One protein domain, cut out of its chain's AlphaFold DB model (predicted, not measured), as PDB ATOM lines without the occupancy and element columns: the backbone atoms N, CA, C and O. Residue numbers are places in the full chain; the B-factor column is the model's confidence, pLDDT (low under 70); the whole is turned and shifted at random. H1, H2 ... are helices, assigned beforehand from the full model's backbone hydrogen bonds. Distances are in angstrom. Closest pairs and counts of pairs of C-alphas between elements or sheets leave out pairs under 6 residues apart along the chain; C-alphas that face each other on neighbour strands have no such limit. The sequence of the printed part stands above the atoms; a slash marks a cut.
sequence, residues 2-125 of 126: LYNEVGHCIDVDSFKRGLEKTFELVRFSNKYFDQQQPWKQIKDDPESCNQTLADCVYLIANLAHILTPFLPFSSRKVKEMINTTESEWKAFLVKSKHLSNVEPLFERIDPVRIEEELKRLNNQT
ATOM      1  N   LEU A   2      87.708  92.887 125.645       93.00
ATOM      2  CA  LEU A   2      88.763  93.854 125.257       93.00
ATOM      3  C   LEU A   2      89.471  93.542 123.920       93.00
ATOM      4  O   LEU A   2      89.617  94.430 123.090       93.00
ATOM      5  N   TYR A   3      89.865  92.285 123.682       95.81
ATOM      6  CA  TYR A   3      90.504  91.866 122.422       95.81
ATOM      7  C   TYR A   3      89.679  92.254 121.185       95.81
ATOM      8  O   TYR A   3      90.210  92.835 120.244       95.81
ATOM      9  N   ASN A   4      88.369  91.990 121.215       96.25
ATOM     10  CA  ASN A   4      87.463  92.335 120.118       96.25
ATOM     11  C   ASN A   4      87.338  93.854 119.950       96.25
ATOM     12  O   ASN A   4      87.318  94.335 118.826       96.25
ATOM     13  N   GLU A   5      87.273  94.614 121.047       96.00
ATOM     14  CA  GLU A   5      87.187  96.075 120.982       96.00
ATOM     15  C   GLU A   5      88.454  96.708 120.405       96.00
ATOM     16  O   GLU A   5      88.359  97.585 119.550       96.00
ATOM     17  N   VAL A   6      89.633  96.269 120.853       97.25
ATOM     18  CA  VAL A   6      90.913  96.778 120.342       97.25
ATOM     19  C   VAL A   6      91.124  96.335 118.898       97.25
ATOM     20  O   VAL A   6      91.507  97.163 118.079       97.25
ATOM     21  N   GLY A   7      90.811  95.077 118.569       96.81
ATOM     22  CA  GLY A   7      90.852  94.565 117.197       96.81
ATOM     23  C   GLY A   7      89.956  95.378 116.264       96.81
ATOM     24  O   GLY A   7      90.432  95.903 115.268       96.81
ATOM     25  N   HIS A   8      88.705  95.626 116.661       97.44
ATOM     26  CA  HIS A   8      87.802  96.477 115.890       97.44
ATOM     27  C   HIS A   8      88.326  97.912 115.743       97.44
ATOM     28  O   HIS A   8      88.217  98.491 114.669       97.44
ATOM     29  N   CYS A   9      88.912  98.495 116.798       97.69
ATOM     30  CA  CYS A   9      89.529  99.822 116.703       97.69
ATOM     31  C   CYS A   9      90.691  99.845 115.703       97.69
ATOM     32  O   CYS A   9      90.878 100.864 115.049       97.69
ATOM     33  N   ILE A  10      91.460  98.760 115.591       96.06
ATOM     34  CA  ILE A  10      92.531  98.618 114.597       96.06
ATOM     35  C   ILE A  10      91.936  98.515 113.186       96.06
ATOM     36  O   ILE A  10      92.402  99.224 112.301       96.06
ATOM     37  N   ASP A  11      90.882  97.719 112.993       97.06
ATOM     38  CA  ASP A  11      90.239  97.517 111.683       97.06
ATOM     39  C   ASP A  11      89.632  98.801 111.089       97.06
ATOM     40  O   ASP A  11      89.511  98.924 109.874       97.06
ATOM     41  N   VAL A  12      89.226  99.751 111.941       97.81
ATOM     42  CA  VAL A  12      88.616 101.034 111.537       97.81
ATOM     43  C   VAL A  12      89.564 102.232 111.696       97.81
ATOM     44  O   VAL A  12      89.103 103.367 111.832       97.81
ATOM     45  N   ASP A  13      90.878 101.989 111.748       96.56
ATOM     46  CA  ASP A  13      91.942 103.006 111.866       96.56
ATOM     47  C   ASP A  13      91.856 103.906 113.123       96.56
ATOM     48  O   ASP A  13      92.447 104.986 113.215       96.56
ATOM     49  N   SER A  14      91.153 103.455 114.163       96.88
ATOM     50  CA  SER A  14      90.975 104.156 115.440       96.88
ATOM     51  C   SER A  14      92.035 103.756 116.480       96.88
ATOM     52  O   SER A  14      91.729 103.429 117.632       96.88
ATOM     53  N   PHE A  15      93.315 103.808 116.098       95.94
ATOM     54  CA  PHE A  15      94.443 103.349 116.928       95.94
ATOM     55  C   PHE A  15      94.496 104.009 118.309       95.94
ATOM     56  O   PHE A  15      94.688 103.329 119.316       95.94
ATOM     57  N   LYS A  16      94.275 105.329 118.369       96.44
ATOM     58  CA  LYS A  16      94.272 106.091 119.626       96.44
ATOM     59  C   LYS A  16      93.253 105.526 120.618       96.44
ATOM     60  O   LYS A  16      93.590 105.304 121.776       96.44
ATOM     61  N   ARG A  17      92.038 105.234 120.150       97.00
ATOM     62  CA  ARG A  17      90.960 104.686 120.982       97.00
ATOM     63  C   ARG A  17      91.276 103.267 121.452       97.00
ATOM     64  O   ARG A  17      91.043 102.942 122.615       97.00
ATOM     65  N   GLY A  18      91.829 102.429 120.572       96.81
ATOM     66  CA  GLY A  18      92.285 101.084 120.936       96.81
ATOM     67  C   GLY A  18      93.379 101.114 122.009       96.81
ATOM     68  O   GLY A  18      93.341 100.342 122.972       96.81
ATOM     69  N   LEU A  19      94.313 102.063 121.898       96.81
ATOM     70  CA  LEU A  19      95.371 102.262 122.882       96.81
ATOM     71  C   LEU A  19      94.814 102.769 124.218       96.81
ATOM     72  O   LEU A  19      95.141 102.207 125.259       96.81
ATOM     73  N   GLU A  20      93.932 103.770 124.205       96.88
ATOM     74  CA  GLU A  20      93.288 104.305 125.412       96.88
ATOM     75  C   GLU A  20      92.580 103.205 126.213       96.88
ATOM     76  O   GLU A  20      92.829 103.077 127.413       96.88
ATOM     77  N   LYS A  21      91.800 102.352 125.536       96.38
ATOM     78  CA  LYS A  21      91.138 101.181 126.135       96.38
ATOM     79  C   LYS A  21      92.125 100.178 126.723       96.38
ATOM     80  O   LYS A  21      91.925  99.663 127.818       96.38
ATOM     81  N   THR A  22      93.219  99.910 126.017       96.94
ATOM     82  CA  THR A  22      94.269  99.017 126.526       96.94
ATOM     83  C   THR A  22      94.903  99.593 127.796       96.94
ATOM     84  O   THR A  22      95.114  98.879 128.776       96.94
ATOM     85  N   PHE A  23      95.142 100.905 127.831       96.56
ATOM     86  CA  PHE A  23      95.707 101.594 128.991       96.56
ATOM     87  C   PHE A  23      94.726 101.744 130.164       96.56
ATOM     88  O   PHE A  23      95.171 101.889 131.303       96.56
ATOM     89  N   GLU A  24      93.412 101.683 129.938       97.00
ATOM     90  CA  GLU A  24      92.436 101.529 131.027       97.00
ATOM     91  C   GLU A  24      92.685 100.232 131.797       97.00
ATOM     92  O   GLU A  24      92.743 100.263 133.029       97.00
ATOM     93  N   LEU A  25      92.931  99.124 131.087       96.38
ATOM     94  CA  LEU A  25      93.289  97.858 131.722       96.38
ATOM     95  C   LEU A  25      94.636  97.953 132.450       96.38
ATOM     96  O   LEU A  25      94.720  97.503 133.584       96.38
ATOM     97  N   VAL A  26      95.652  98.605 131.871       96.81
ATOM     98  CA  VAL A  26      96.943  98.840 132.560       96.81
ATOM     99  C   VAL A  26      96.739  99.569 133.893       96.81
ATOM    100  O   VAL A  26      97.260  99.145 134.925       96.81
ATOM    101  N   ARG A  27      95.955 100.657 133.899       97.69
ATOM    102  CA  ARG A  27      95.654 101.415 135.126       97.69
ATOM    103  C   ARG A  27      94.913 100.561 136.149       97.69
ATOM    104  O   ARG A  27      95.222 100.638 137.337       97.69
ATOM    105  N   PHE A  28      93.962  99.749 135.695       97.44
ATOM    106  CA  PHE A  28      93.261  98.799 136.550       97.44
ATOM    107  C   PHE A  28      94.221  97.769 137.162       97.44
ATOM    108  O   PHE A  28      94.189  97.571 138.373       97.44
ATOM    109  N   SER A  29      95.104  97.163 136.363       97.06
ATOM    110  CA  SER A  29      96.082  96.171 136.828       97.06
ATOM    111  C   SER A  29      97.024  96.739 137.889       97.06
ATOM    112  O   SER A  29      97.256  96.089 138.905       97.06
ATOM    113  N   ASN A  30      97.506  97.973 137.708       97.00
ATOM    114  CA  ASN A  30      98.339  98.642 138.713       97.00
ATOM    115  C   ASN A  30      97.563  98.899 140.009       97.00
ATOM    116  O   ASN A  30      98.034  98.561 141.090       97.00
ATOM    117  N   LYS A  31      96.331  99.417 139.903       98.00
ATOM    118  CA  LYS A  31      95.465  99.623 141.071       98.00
ATOM    119  C   LYS A  31      95.196  98.314 141.817       98.00
ATOM    120  O   LYS A  31      95.195  98.316 143.042       98.00
ATOM    121  N   TYR A  32      94.973  97.215 141.097       97.75
ATOM    122  CA  TYR A  32      94.790  95.892 141.692       97.75
ATOM    123  C   TYR A  32      96.021  95.468 142.501       97.75
ATOM    124  O   TYR A  32      95.886  95.147 143.681       97.75
ATOM    125  N   PHE A  33      97.216  95.540 141.908       96.94
ATOM    126  CA  PHE A  33      98.474  95.203 142.584       96.94
ATOM    127  C   PHE A  33      98.691  96.043 143.855       96.94
ATOM    128  O   PHE A  33      99.002  95.498 144.917       96.94
ATOM    129  N   ASP A  34      98.442  97.352 143.773       97.06
ATOM    130  CA  ASP A  34      98.588  98.277 144.902       97.06
ATOM    131  C   ASP A  34      97.579  98.021 146.029       97.06
ATOM    132  O   ASP A  34      97.887  98.218 147.207       97.06
ATOM    133  N   GLN A  35      96.360  97.597 145.684       97.25
ATOM    134  CA  GLN A  35      95.312  97.286 146.656       97.25
ATOM    135  C   GLN A  35      95.551  95.952 147.360       97.25
ATOM    136  O   GLN A  35      95.325  95.871 148.566       97.25
ATOM    137  N   GLN A  36      96.013  94.932 146.633       97.25
ATOM    138  CA  GLN A  36      96.300  93.618 147.213       97.25
ATOM    139  C   GLN A  36      97.552  93.634 148.094       97.25
ATOM    140  O   GLN A  36      97.612  92.915 149.085       97.25
ATOM    141  N   GLN A  37      98.529  94.496 147.792       96.19
ATOM    142  CA  GLN A  37      99.768  94.625 148.568       96.19
ATOM    143  C   GLN A  37     100.489  93.273 148.749       96.19
ATOM    144  O   GLN A  37     100.748  92.860 149.886       96.19
ATOM    145  N   PRO A  38     100.868  92.573 147.660       94.50
ATOM    146  CA  PRO A  38     101.454  91.230 147.741       94.50
ATOM    147  C   PRO A  38     102.741  91.174 148.579       94.50
ATOM    148  O   PRO A  38     103.028  90.173 149.232       94.50
ATOM    149  N   TRP A  39     103.488  92.283 148.656       95.00
ATOM    150  CA  TRP A  39     104.670  92.418 149.519       95.00
ATOM    151  C   TRP A  39     104.363  92.335 151.023       95.00
ATOM    152  O   TRP A  39     105.274  92.095 151.819       95.00
ATOM    153  N   LYS A  40     103.105  92.541 151.426       95.12
ATOM    154  CA  LYS A  40     102.611  92.264 152.782       95.12
ATOM    155  C   LYS A  40     101.978  90.879 152.864       95.12
ATOM    156  O   LYS A  40     102.351  90.115 153.748       95.12
ATOM    157  N   GLN A  41     101.116  90.529 151.900       94.25
ATOM    158  CA  GLN A  41     100.421  89.232 151.868       94.25
ATOM    159  C   GLN A  41     101.389  88.051 151.950       94.25
ATOM    160  O   GLN A  41     101.092  87.079 152.620       94.25
ATOM    161  N   ILE A  42     102.585  88.149 151.365       95.62
ATOM    162  CA  ILE A  42     103.595  87.084 151.456       95.62
ATOM    163  C   ILE A  42     103.933  86.657 152.899       95.62
ATOM    164  O   ILE A  42     104.382  85.532 153.109       95.62
ATOM    165  N   LYS A  43     103.743  87.542 153.888       95.50
ATOM    166  CA  LYS A  43     103.979  87.258 155.311       95.50
ATOM    167  C   LYS A  43     102.721  86.786 156.036       95.50
ATOM    168  O   LYS A  43     102.826  85.916 156.893       95.50
ATOM    169  N   ASP A  44     101.576  87.374 155.699       95.19
ATOM    170  CA  ASP A  44     100.328  87.206 156.451       95.19
ATOM    171  C   ASP A  44      99.437  86.095 155.868       95.19
ATOM    172  O   ASP A  44      98.838  85.322 156.610       95.19
ATOM    173  N   ASP A  45      99.373  86.007 154.538       94.81
ATOM    174  CA  ASP A  45      98.586  85.039 153.772       94.81
ATOM    175  C   ASP A  45      99.288  84.699 152.435       94.81
ATOM    176  O   ASP A  45      99.046  85.328 151.390       94.81
ATOM    177  N   PRO A  46     100.185  83.696 152.449       94.69
ATOM    178  CA  PRO A  46     100.923  83.279 151.263       94.69
ATOM    179  C   PRO A  46     100.036  82.759 150.124       94.69
ATOM    180  O   PRO A  46     100.432  82.852 148.961       94.69
ATOM    181  N   GLU A  47      98.852  82.216 150.420       95.75
ATOM    182  CA  GLU A  47      97.947  81.681 149.398       95.75
ATOM    183  C   GLU A  47      97.316  82.820 148.590       95.75
ATOM    184  O   GLU A  47      97.404  82.829 147.357       95.75
ATOM    185  N   SER A  48      96.805  83.849 149.273       94.56
ATOM    186  CA  SER A  48      96.306  85.068 148.619       94.56
ATOM    187  C   SER A  48      97.398  85.811 147.843       94.56
ATOM    188  O   SER A  48      97.137  86.359 146.766       94.56
ATOM    189  N   CYS A  49      98.641  85.799 148.341       96.44
ATOM    190  CA  CYS A  49      99.787  86.353 147.618       96.44
ATOM    191  C   CYS A  49     100.030  85.613 146.291       96.44
ATOM    192  O   CYS A  49     100.181  86.246 145.242       96.44
ATOM    193  N   ASN A  50     100.014  84.276 146.316       94.38
ATOM    194  CA  ASN A  50     100.197  83.457 145.116       94.38
ATOM    195  C   ASN A  50      99.115  83.738 144.070       94.38
ATOM    196  O   ASN A  50      99.442  83.905 142.894       94.38
ATOM    197  N   GLN A  51      97.853  83.847 144.494       95.25
ATOM    198  CA  GLN A  51      96.754  84.192 143.592       95.25
ATOM    199  C   GLN A  51      96.947  85.588 142.986       95.25
ATOM    200  O   GLN A  51      96.908  85.743 141.767       95.25
ATOM    201  N   THR A  52      97.250  86.585 143.819       96.69
ATOM    202  CA  THR A  52      97.486  87.969 143.377       96.69
ATOM    203  C   THR A  52      98.598  88.050 142.330       96.69
ATOM    204  O   THR A  52      98.441  88.707 141.297       96.69
ATOM    205  N   LEU A  53      99.727  87.376 142.565       95.06
ATOM    206  CA  LEU A  53     100.850  87.361 141.627       95.06
ATOM    207  C   LEU A  53     100.509  86.602 140.339       95.06
ATOM    208  O   LEU A  53     100.880  87.063 139.258       95.06
ATOM    209  N   ALA A  54      99.774  85.490 140.429       94.25
ATOM    210  CA  ALA A  54      99.297  84.756 139.260       94.25
ATOM    211  C   ALA A  54      98.381  85.625 138.380       94.25
ATOM    212  O   ALA A  54      98.573  85.682 137.162       94.25
ATOM    213  N   ASP A  55      97.455  86.368 138.988       95.75
ATOM    214  CA  ASP A  55      96.580  87.302 138.275       95.75
ATOM    215  C   ASP A  55      97.386  88.417 137.601       95.75
ATOM    216  O   ASP A  55      97.138  88.765 136.446       95.75
ATOM    217  N   CYS A  56      98.398  88.958 138.287       96.19
ATOM    218  CA  CYS A  56      99.266  89.990 137.721       96.19
ATOM    219  C   CYS A  56     100.046  89.471 136.508       96.19
ATOM    220  O   CYS A  56     100.099  90.148 135.481       96.19
ATOM    221  N   VAL A  57     100.601  88.259 136.581       95.12
ATOM    222  CA  VAL A  57     101.295  87.629 135.446       95.12
ATOM    223  C   VAL A  57     100.333  87.391 134.278       95.12
ATOM    224  O   VAL A  57     100.684  87.677 133.131       95.12
ATOM    225  N   TYR A  58      99.103  86.942 134.550       95.38
ATOM    226  CA  TYR A  58      98.060  86.802 133.531       95.38
ATOM    227  C   TYR A  58      97.740  88.137 132.843       95.38
ATOM    228  O   TYR A  58      97.682  88.203 131.608       95.38
ATOM    229  N   LEU A  59      97.569  89.204 133.625       96.81
ATOM    230  CA  LEU A  59      97.291  90.546 133.117       96.81
ATOM    231  C   LEU A  59      98.450  91.057 132.256       96.81
ATOM    232  O   LEU A  59      98.216  91.489 131.128       96.81
ATOM    233  N   ILE A  60      99.691  90.949 132.735       96.06
ATOM    234  CA  ILE A  60     100.896  91.385 132.012       96.06
ATOM    235  C   ILE A  60     101.042  90.635 130.681       96.06
ATOM    236  O   ILE A  60     101.281  91.266 129.650       96.06
ATOM    237  N   ALA A  61     100.854  89.311 130.671       95.75
ATOM    238  CA  ALA A  61     100.962  88.504 129.455       95.75
ATOM    239  C   ALA A  61      99.941  88.924 128.388       95.75
ATOM    240  O   ALA A  61     100.287  89.095 127.215       95.75
ATOM    241  N   ASN A  62      98.687  89.127 128.796       96.94
ATOM    242  CA  ASN A  62      97.620  89.530 127.886       96.94
ATOM    243  C   ASN A  62      97.759  90.992 127.440       96.94
ATOM    244  O   ASN A  62      97.522  91.286 126.271       96.94
ATOM    245  N   LEU A  63      98.208  91.897 128.314       97.19
ATOM    246  CA  LEU A  63      98.521  93.284 127.956       97.19
ATOM    247  C   LEU A  63      99.645  93.351 126.922       97.19
ATOM    248  O   LEU A  63      99.487  94.016 125.902       97.19
ATOM    249  N   ALA A  64     100.745  92.623 127.132       96.25
ATOM    250  CA  ALA A  64     101.827  92.533 126.152       96.25
ATOM    251  C   ALA A  64     101.342  91.948 124.823       96.25
ATOM    252  O   ALA A  64     101.750  92.390 123.752       96.25
ATOM    253  N   HIS A  65     100.437  90.972 124.856       96.62
ATOM    254  CA  HIS A  65      99.876  90.438 123.627       96.62
ATOM    255  C   HIS A  65      99.016  91.481 122.886       96.62
ATOM    256  O   HIS A  65      99.294  91.734 121.713       96.62
ATOM    257  N   ILE A  66      98.076  92.155 123.554       96.94
ATOM    258  CA  ILE A  66      97.239  93.221 122.960       96.94
ATOM    259  C   ILE A  66      98.084  94.395 122.447       96.94
ATOM    260  O   ILE A  66      97.758  94.997 121.427       96.94
ATOM    261  N   LEU A  67      99.184  94.720 123.130       97.12
ATOM    262  CA  LEU A  67     100.081  95.811 122.750       97.12
ATOM    263  C   LEU A  67     101.015  95.462 121.585       97.12
ATOM    264  O   LEU A  67     101.671  96.362 121.074       97.12
ATOM    265  N   THR A  68     101.056  94.210 121.115       96.06
ATOM    266  CA  THR A  68     101.927  93.774 120.002       96.06
ATOM    267  C   THR A  68     101.858  94.682 118.756       96.06
ATOM    268  O   THR A  68     102.928  95.060 118.279       96.06
ATOM    269  N   PRO A  69     100.680  95.083 118.230       94.50
ATOM    270  CA  PRO A  69     100.595  95.995 117.082       94.50
ATOM    271  C   PRO A  69     101.083  97.427 117.360       94.50
ATOM    272  O   PRO A  69     101.410  98.141 116.419       94.50
ATOM    273  N   PHE A  70     101.157  97.857 118.625       95.50
ATOM    274  CA  PHE A  70     101.558  99.220 119.005       95.50
ATOM    275  C   PHE A  70     103.017  99.301 119.481       95.50
ATOM    276  O   PHE A  70     103.722 100.264 119.198       95.50
ATOM    277  N   LEU A  71     103.469  98.292 120.228       96.12
ATOM    278  CA  LEU A  71     104.768  98.216 120.899       96.12
ATOM    279  C   LEU A  71     105.397  96.830 120.668       96.12
ATOM    280  O   LEU A  71     105.580  96.070 121.626       96.12
ATOM    281  N   PRO A  72     105.732  96.457 119.420       95.75
ATOM    282  CA  PRO A  72     106.132  95.091 119.078       95.75
ATOM    283  C   PRO A  72     107.392  94.625 119.817       95.75
ATOM    284  O   PRO A  72     107.477  93.467 120.222       95.75
ATOM    285  N   PHE A  73     108.357  95.522 120.035       95.75
ATOM    286  CA  PHE A  73     109.630  95.189 120.678       95.75
ATOM    287  C   PHE A  73     109.467  94.923 122.177       95.75
ATOM    288  O   PHE A  73     109.846  93.856 122.655       95.75
ATOM    289  N   SER A  74     108.843  95.843 122.915       96.06
ATOM    290  CA  SER A  74     108.598  95.665 124.353       96.06
ATOM    291  C   SER A  74     107.628  94.513 124.619       96.06
ATOM    292  O   SER A  74     107.826  93.745 125.556       96.06
ATOM    293  N   SER A  75     106.624  94.331 123.756       96.56
ATOM    294  CA  SER A  75     105.699  93.195 123.835       96.56
ATOM    295  C   SER A  75     106.423  91.863 123.656       96.56
ATOM    296  O   SER A  75     106.153  90.914 124.390       96.56
ATOM    297  N   ARG A  76     107.376  91.786 122.716       95.44
ATOM    298  CA  ARG A  76     108.218  90.600 122.529       95.44
ATOM    299  C   ARG A  76     109.066  90.312 123.765       95.44
ATOM    300  O   ARG A  76     109.027  89.181 124.233       95.44
ATOM    301  N   LYS A  77     109.732  91.324 124.333       96.06
ATOM    302  CA  LYS A  77     110.511  91.168 125.573       96.06
ATOM    303  C   LYS A  77     109.676  90.560 126.701       96.06
ATOM    304  O   LYS A  77     110.102  89.603 127.332       96.06
ATOM    305  N   VAL A  78     108.454  91.051 126.920       95.94
ATOM    306  CA  VAL A  78     107.558  90.481 127.945       95.94
ATOM    307  C   VAL A  78     107.166  89.038 127.619       95.94
ATOM    308  O   VAL A  78     107.161  88.186 128.507       95.94
ATOM    309  N   LYS A  79     106.845  88.734 126.355       94.19
ATOM    310  CA  LYS A  79     106.515  87.363 125.936       94.19
ATOM    311  C   LYS A  79     107.686  86.400 126.159       94.19
ATOM    312  O   LYS A  79     107.452  85.272 126.587       94.19
ATOM    313  N   GLU A  80     108.919  86.854 125.936       94.56
ATOM    314  CA  GLU A  80     110.150  86.117 126.246       94.56
ATOM    315  C   GLU A  80     110.320  85.927 127.759       94.56
ATOM    316  O   GLU A  80     110.542  84.802 128.199       94.56
ATOM    317  N   MET A  81     110.113  86.973 128.571       95.31
ATOM    318  CA  MET A  81     110.181  86.869 130.038       95.31
ATOM    319  C   MET A  81     109.204  85.836 130.603       95.31
ATOM    320  O   MET A  81     109.519  85.130 131.560       95.31
ATOM    321  N   ILE A  82     108.013  85.750 130.009       93.94
ATOM    322  CA  ILE A  82     106.932  84.845 130.421       93.94
ATOM    323  C   ILE A  82     107.046  83.471 129.736       93.94
ATOM    324  O   ILE A  82     106.350  82.531 130.121       93.94
ATOM    325  N   ASN A  83     107.942  83.316 128.758       93.31
ATOM    326  CA  ASN A  83     108.109  82.110 127.944       93.31
ATOM    327  C   ASN A  83     106.804  81.670 127.247       93.31
ATOM    328  O   ASN A  83     106.413  80.502 127.305       93.31
ATOM    329  N   THR A  84     106.100  82.605 126.599       90.44
ATOM    330  CA  THR A  84     104.864  82.317 125.848       90.44
ATOM    331  C   THR A  84     105.063  82.420 124.336       90.44
ATOM    332  O   THR A  84     105.722  83.331 123.838       90.44
ATOM    333  N   THR A  85     104.443  81.499 123.596       88.94
ATOM    334  CA  THR A  85     104.409  81.474 122.123       88.94
ATOM    335  C   THR A  85     103.031  81.824 121.557       88.94
ATOM    336  O   THR A  85     102.799  81.690 120.357       88.94
ATOM    337  N   GLU A  86     102.108  82.278 122.410       90.69
ATOM    338  CA  GLU A  86     100.718  82.549 122.035       90.69
ATOM    339  C   GLU A  86     100.630  83.699 121.015       90.69
ATOM    340  O   GLU A  86     101.097  84.825 121.247       90.69
ATOM    341  N   SER A  87     100.020  83.389 119.872       88.94
ATOM    342  CA  SER A  87      99.944  84.247 118.683       88.94
ATOM    343  C   SER A  87      98.514  84.553 118.237       88.94
ATOM    344  O   SER A  87      98.304  85.509 117.495       88.94
ATOM    345  N   GLU A  88      97.530  83.784 118.703       94.00
ATOM    346  CA  GLU A  88      96.124  84.035 118.400       94.00
ATOM    347  C   GLU A  88      95.622  85.294 119.116       94.00
ATOM    348  O   GLU A  88      95.888  85.474 120.303       94.00
ATOM    349  N   TRP A  89      94.840  86.125 118.415       95.38
ATOM    350  CA  TRP A  89      94.251  87.356 118.954       95.38
ATOM    351  C   TRP A  89      93.089  87.061 119.915       95.38
ATOM    352  O   TRP A  89      91.916  87.323 119.640       95.38
ATOM    353  N   LYS A  90      93.412  86.456 121.054       95.62
ATOM    354  CA  LYS A  90      92.473  86.104 122.115       95.62
ATOM    355  C   LYS A  90      93.183  86.064 123.458       95.62
ATOM    356  O   LYS A  90      94.397  85.900 123.541       95.62
ATOM    357  N   ALA A  91      92.399  86.164 124.525       95.19
ATOM    358  CA  ALA A  91      92.945  86.005 125.861       95.19
ATOM    359  C   ALA A  91      93.433  84.567 126.081       95.19
ATOM    360  O   ALA A  91      92.775  83.611 125.662       95.19
ATOM    361  N   PHE A  92      94.557  84.420 126.777       94.88
ATOM    362  CA  PHE A  92      95.147  83.118 127.077       94.88
ATOM    363  C   PHE A  92      95.657  83.050 128.515       94.88
ATOM    364  O   PHE A  92      95.993  84.066 129.127       94.88
ATOM    365  N   LEU A  93      95.722  81.830 129.048       93.31
ATOM    366  CA  LEU A  93      96.335  81.547 130.342       93.31
ATOM    367  C   LEU A  93      97.832  81.300 130.168       93.31
ATOM    368  O   LEU A  93      98.253  80.578 129.261       93.31
ATOM    369  N   VAL A  94      98.632  81.873 131.062       91.69
ATOM    370  CA  VAL A  94     100.078  81.644 131.086       91.69
ATOM    371  C   VAL A  94     100.340  80.215 131.553       91.69
ATOM    372  O   VAL A  94      99.999  79.843 132.669       91.69
ATOM    373  N   LYS A  95     100.936  79.402 130.675       86.50
ATOM    374  CA  LYS A  95     101.278  77.999 130.961       86.50
ATOM    375  C   LYS A  95     102.642  77.847 131.637       86.50
ATOM    376  O   LYS A  95     102.902  76.821 132.261       86.50
ATOM    377  N   SER A  96     103.527  78.835 131.476       81.69
ATOM    378  CA  SER A  96     104.869  78.790 132.052       81.69
ATOM    379  C   SER A  96     104.820  78.870 133.575       81.69
ATOM    380  O   SER A  96     104.083  79.673 134.141       81.69
ATOM    381  N   LYS A  97     105.655  78.058 134.230       80.50
ATOM    382  CA  LYS A  97     105.855  78.073 135.688       80.50
ATOM    383  C   LYS A  97     107.047  78.929 136.124       80.50
ATOM    384  O   LYS A  97     107.222  79.154 137.317       80.50
ATOM    385  N   HIS A  98     107.865  79.388 135.175       87.25
ATOM    386  CA  HIS A  98     109.083  80.145 135.449       87.25
ATOM    387  C   HIS A  98     109.177  81.380 134.555       87.25
ATOM    388  O   HIS A  98     108.879  81.330 133.356       87.25
ATOM    389  N   LEU A  99     109.610  82.483 135.163       90.38
ATOM    390  CA  LEU A  99     109.947  83.717 134.469       90.38
ATOM    391  C   LEU A  99     111.457  83.760 134.225       90.38
ATOM    392  O   LEU A  99     112.233  83.334 135.082       90.38
ATOM    393  N   SER A 100     111.861  84.296 133.080       90.81
ATOM    394  CA  SER A 100     113.263  84.388 132.664       90.81
ATOM    395  C   SER A 100     113.649  85.848 132.434       90.81
ATOM    396  O   SER A 100     112.878  86.588 131.838       90.81
ATOM    397  N   ASN A 101     114.850  86.263 132.858       88.25
ATOM    398  CA  ASN A 101     115.447  87.561 132.497       88.25
ATOM    399  C   ASN A 101     114.512  88.775 132.690       88.25
ATOM    400  O   ASN A 101     114.356  89.598 131.791       88.25
ATOM    401  N   VAL A 102     113.854  88.872 133.851       93.25
ATOM    402  CA  VAL A 102     112.956  89.999 134.149       93.25
ATOM    403  C   VAL A 102     113.786  91.276 134.302       93.25
ATOM    404  O   VAL A 102     114.584  91.400 135.228       93.25
ATOM    405  N   GLU A 103     113.569  92.228 133.398       92.81
ATOM    406  CA  GLU A 103     114.254  93.521 133.349       92.81
ATOM    407  C   GLU A 103     113.250  94.672 133.157       92.81
ATOM    408  O   GLU A 103     112.147  94.458 132.639       92.81
ATOM    409  N   PRO A 104     113.598  95.910 133.550       94.12
ATOM    410  CA  PRO A 104     112.805  97.084 133.204       94.12
ATOM    411  C   PRO A 104     112.603  97.210 131.685       94.12
ATOM    412  O   PRO A 104     113.554  97.161 130.910       94.12
ATOM    413  N   LEU A 105     111.353  97.404 131.248       93.88
ATOM    414  CA  LEU A 105     111.013  97.464 129.817       93.88
ATOM    415  C   LEU A 105     111.382  98.788 129.142       93.88
ATOM    416  O   LEU A 105     111.575  98.819 127.928       93.88
ATOM    417  N   PHE A 106     111.421  99.875 129.911       93.19
ATOM    418  CA  PHE A 106     111.636 101.226 129.405       93.19
ATOM    419  C   PHE A 106     112.594 101.977 130.318       93.19
ATOM    420  O   PHE A 106     112.433 101.977 131.539       93.19
ATOM    421  N   GLU A 107     113.558 102.654 129.709       91.56
ATOM    422  CA  GLU A 107     114.407 103.616 130.398       91.56
ATOM    423  C   GLU A 107     113.707 104.972 130.470       91.56
ATOM    424  O   GLU A 107     112.920 105.351 129.596       91.56
ATOM    425  N   ARG A 108     114.005 105.731 131.524       90.44
ATOM    426  CA  ARG A 108     113.544 107.111 131.621       90.44
ATOM    427  C   ARG A 108     114.261 107.943 130.558       90.44
ATOM    428  O   ARG A 108     115.483 107.918 130.476       90.44
ATOM    429  N   ILE A 109     113.504 108.716 129.786       89.06
ATOM    430  CA  ILE A 109     114.085 109.673 128.843       89.06
ATOM    431  C   ILE A 109     114.690 110.833 129.640       89.06
ATOM    432  O   ILE A 109     113.989 111.481 130.424       89.06
ATOM    433  N   ASP A 110     115.985 111.078 129.447       91.31
ATOM    434  CA  ASP A 110     116.688 112.220 130.031       91.31
ATOM    435  C   ASP A 110     116.239 113.524 129.339       91.31
ATOM    436  O   ASP A 110     116.297 113.595 128.105       91.31
ATOM    437  N   PRO A 111     115.805 114.559 130.087       90.38
ATOM    438  CA  PRO A 111     115.500 115.873 129.526       90.38
ATOM    439  C   PRO A 111     116.608 116.453 128.636       90.38
ATOM    440  O   PRO A 111     116.293 117.064 127.617       90.38
ATOM    441  N   VAL A 112     117.884 116.219 128.958       93.25
ATOM    442  CA  VAL A 112     119.022 116.702 128.154       93.25
ATOM    443  C   VAL A 112     118.967 116.131 126.738       93.25
ATOM    444  O   VAL A 112     119.122 116.854 125.755       93.25
ATOM    445  N   ARG A 113     118.640 114.841 126.618       90.44
ATOM    446  CA  ARG A 113     118.512 114.160 125.326       90.44
ATOM    447  C   ARG A 113     117.374 114.735 124.482       90.44
ATOM    448  O   ARG A 113     117.471 114.755 123.260       90.44
ATOM    449  N   ILE A 114     116.306 115.229 125.114       89.44
ATOM    450  CA  ILE A 114     115.206 115.899 124.404       89.44
ATOM    451  C   ILE A 114     115.724 117.170 123.720       89.44
ATOM    452  O   ILE A 114     115.422 117.405 122.551       89.44
ATOM    453  N   GLU A 115     116.540 117.970 124.411       92.31
ATOM    454  CA  GLU A 115     117.114 119.198 123.847       92.31
ATOM    455  C   GLU A 115     118.099 118.922 122.704       92.31
ATOM    456  O   GLU A 115     118.095 119.635 121.697       92.31
ATOM    457  N   GLU A 116     118.941 117.897 122.842       93.12
ATOM    458  CA  GLU A 116     119.885 117.474 121.801       93.12
ATOM    459  C   GLU A 116     119.161 117.071 120.511       93.12
ATOM    460  O   GLU A 116     119.518 117.526 119.418       93.12
ATOM    461  N   GLU A 117     118.103 116.269 120.636       92.06
ATOM    462  CA  GLU A 117     117.293 115.816 119.506       92.06
ATOM    463  C   GLU A 117     116.520 116.970 118.847       92.06
ATOM    464  O   GLU A 117     116.476 117.055 117.618       92.06
ATOM    465  N   LEU A 118     115.992 117.916 119.636       92.19
ATOM    466  CA  LEU A 118     115.357 119.135 119.114       92.19
ATOM    467  C   LEU A 118     116.344 120.003 118.322       92.19
ATOM    468  O   LEU A 118     116.012 120.481 117.234       92.19
ATOM    469  N   LYS A 119     117.572 120.187 118.827       93.81
ATOM    470  CA  LYS A 119     118.632 120.911 118.102       93.81
ATOM    471  C   LYS A 119     118.974 120.215 116.787       93.81
ATOM    472  O   LYS A 119     119.099 120.882 115.762       93.81
ATOM    473  N   ARG A 120     119.088 118.882 116.795       93.56
ATOM    474  CA  ARG A 120     119.364 118.089 115.588       93.56
ATOM    475  C   ARG A 120     118.262 118.237 114.538       93.56
ATOM    476  O   ARG A 120     118.588 118.439 113.372       93.56
ATOM    477  N   LEU A 121     116.992 118.186 114.947       93.25
ATOM    478  CA  LEU A 121     115.838 118.348 114.054       93.25
ATOM    479  C   LEU A 121     115.825 119.735 113.385       93.25
ATOM    480  O   LEU A 121     115.665 119.846 112.170       93.25
ATOM    481  N   ASN A 122     116.061 120.794 114.164       92.00
ATOM    482  CA  ASN A 122     116.096 122.164 113.643       92.00
ATOM    483  C   ASN A 122     117.248 122.375 112.649       92.00
ATOM    484  O   ASN A 122     117.067 123.042 111.634       92.00
ATOM    485  N   ASN A 123     118.405 121.754 112.895       86.50
ATOM    486  CA  ASN A 123     119.565 121.836 112.003       86.50
ATOM    487  C   ASN A 123     119.398 121.048 110.689       86.50
ATOM    488  O   ASN A 123     120.160 121.278 109.758       86.50
ATOM    489  N   GLN A 124     118.434 120.123 110.599       79.12
ATOM    490  CA  GLN A 124     118.101 119.389 109.365       79.12
ATOM    491  C   GLN A 124     117.099 120.130 108.466       79.12
ATOM    492  O   GLN A 124     116.889 119.719 107.329       79.12
ATOM    493  N   THR A 125     116.468 121.194 108.969       61.16
ATOM    494  CA  THR A 125     115.460 121.978 108.233       61.16
ATOM    495  C   THR A 125     116.089 123.196 107.524       61.16
ATOM    496  O   THR A 125     115.388 124.150 107.192       61.16
TER     497      THR A 125
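AT A GLANCE: This is residues 2 to 125 of the 126 residues of an uncharacterized protein of Bacillus sp. 7884-1 (UniProt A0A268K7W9). Two long helices, H2 and H4, lie side by side; H1 packs on one end of H2, and H3 and H5 pack on H4. Residues 107 to 125, the last part of the long link from H5 to H6 together with H6, stick out as an arm. The printed part has 124 residues with six named helices, H1 to H6 in order, and no named strand: all helix. It is loose, radius of gyration of the C-alphas 18.0 A, spanning 60 by 37 by 26 A.

IN THESE COORDINATES: H1, residues 2 to 11, begins at C-alpha 2 (88.763, 93.854, 125.257). H2 is residues 15 to 36, 31.9 A; H3, 38 to 44; H4, 46 to 67, 31.2 A; H5, 72 to 82. H6, residues 111 to 123, 19.0 A, ends at C-alpha 123 (119.565, 121.836, 112.003).

HOW THE PARTS SIT: The hub H4 touches H2, opposite ways at a shallow tilt of 10 degrees, closest C-alphas Ser 29 and Leu 59, 6.8 A. H4 and H5 form a hairpin, closest C-alphas Ala 64 and Ser 75, 4.6 A. H6 is apart from H4. O i to N i+4 pairs are within hydrogen-bond range throughout H1, H2, H4, H5 and H6, and 2 of 3 in H3.

THE WHOLE: The printed part has no cut. The H5 to H6 link is long, 28 residues. Residue 125 has pLDDT under 70.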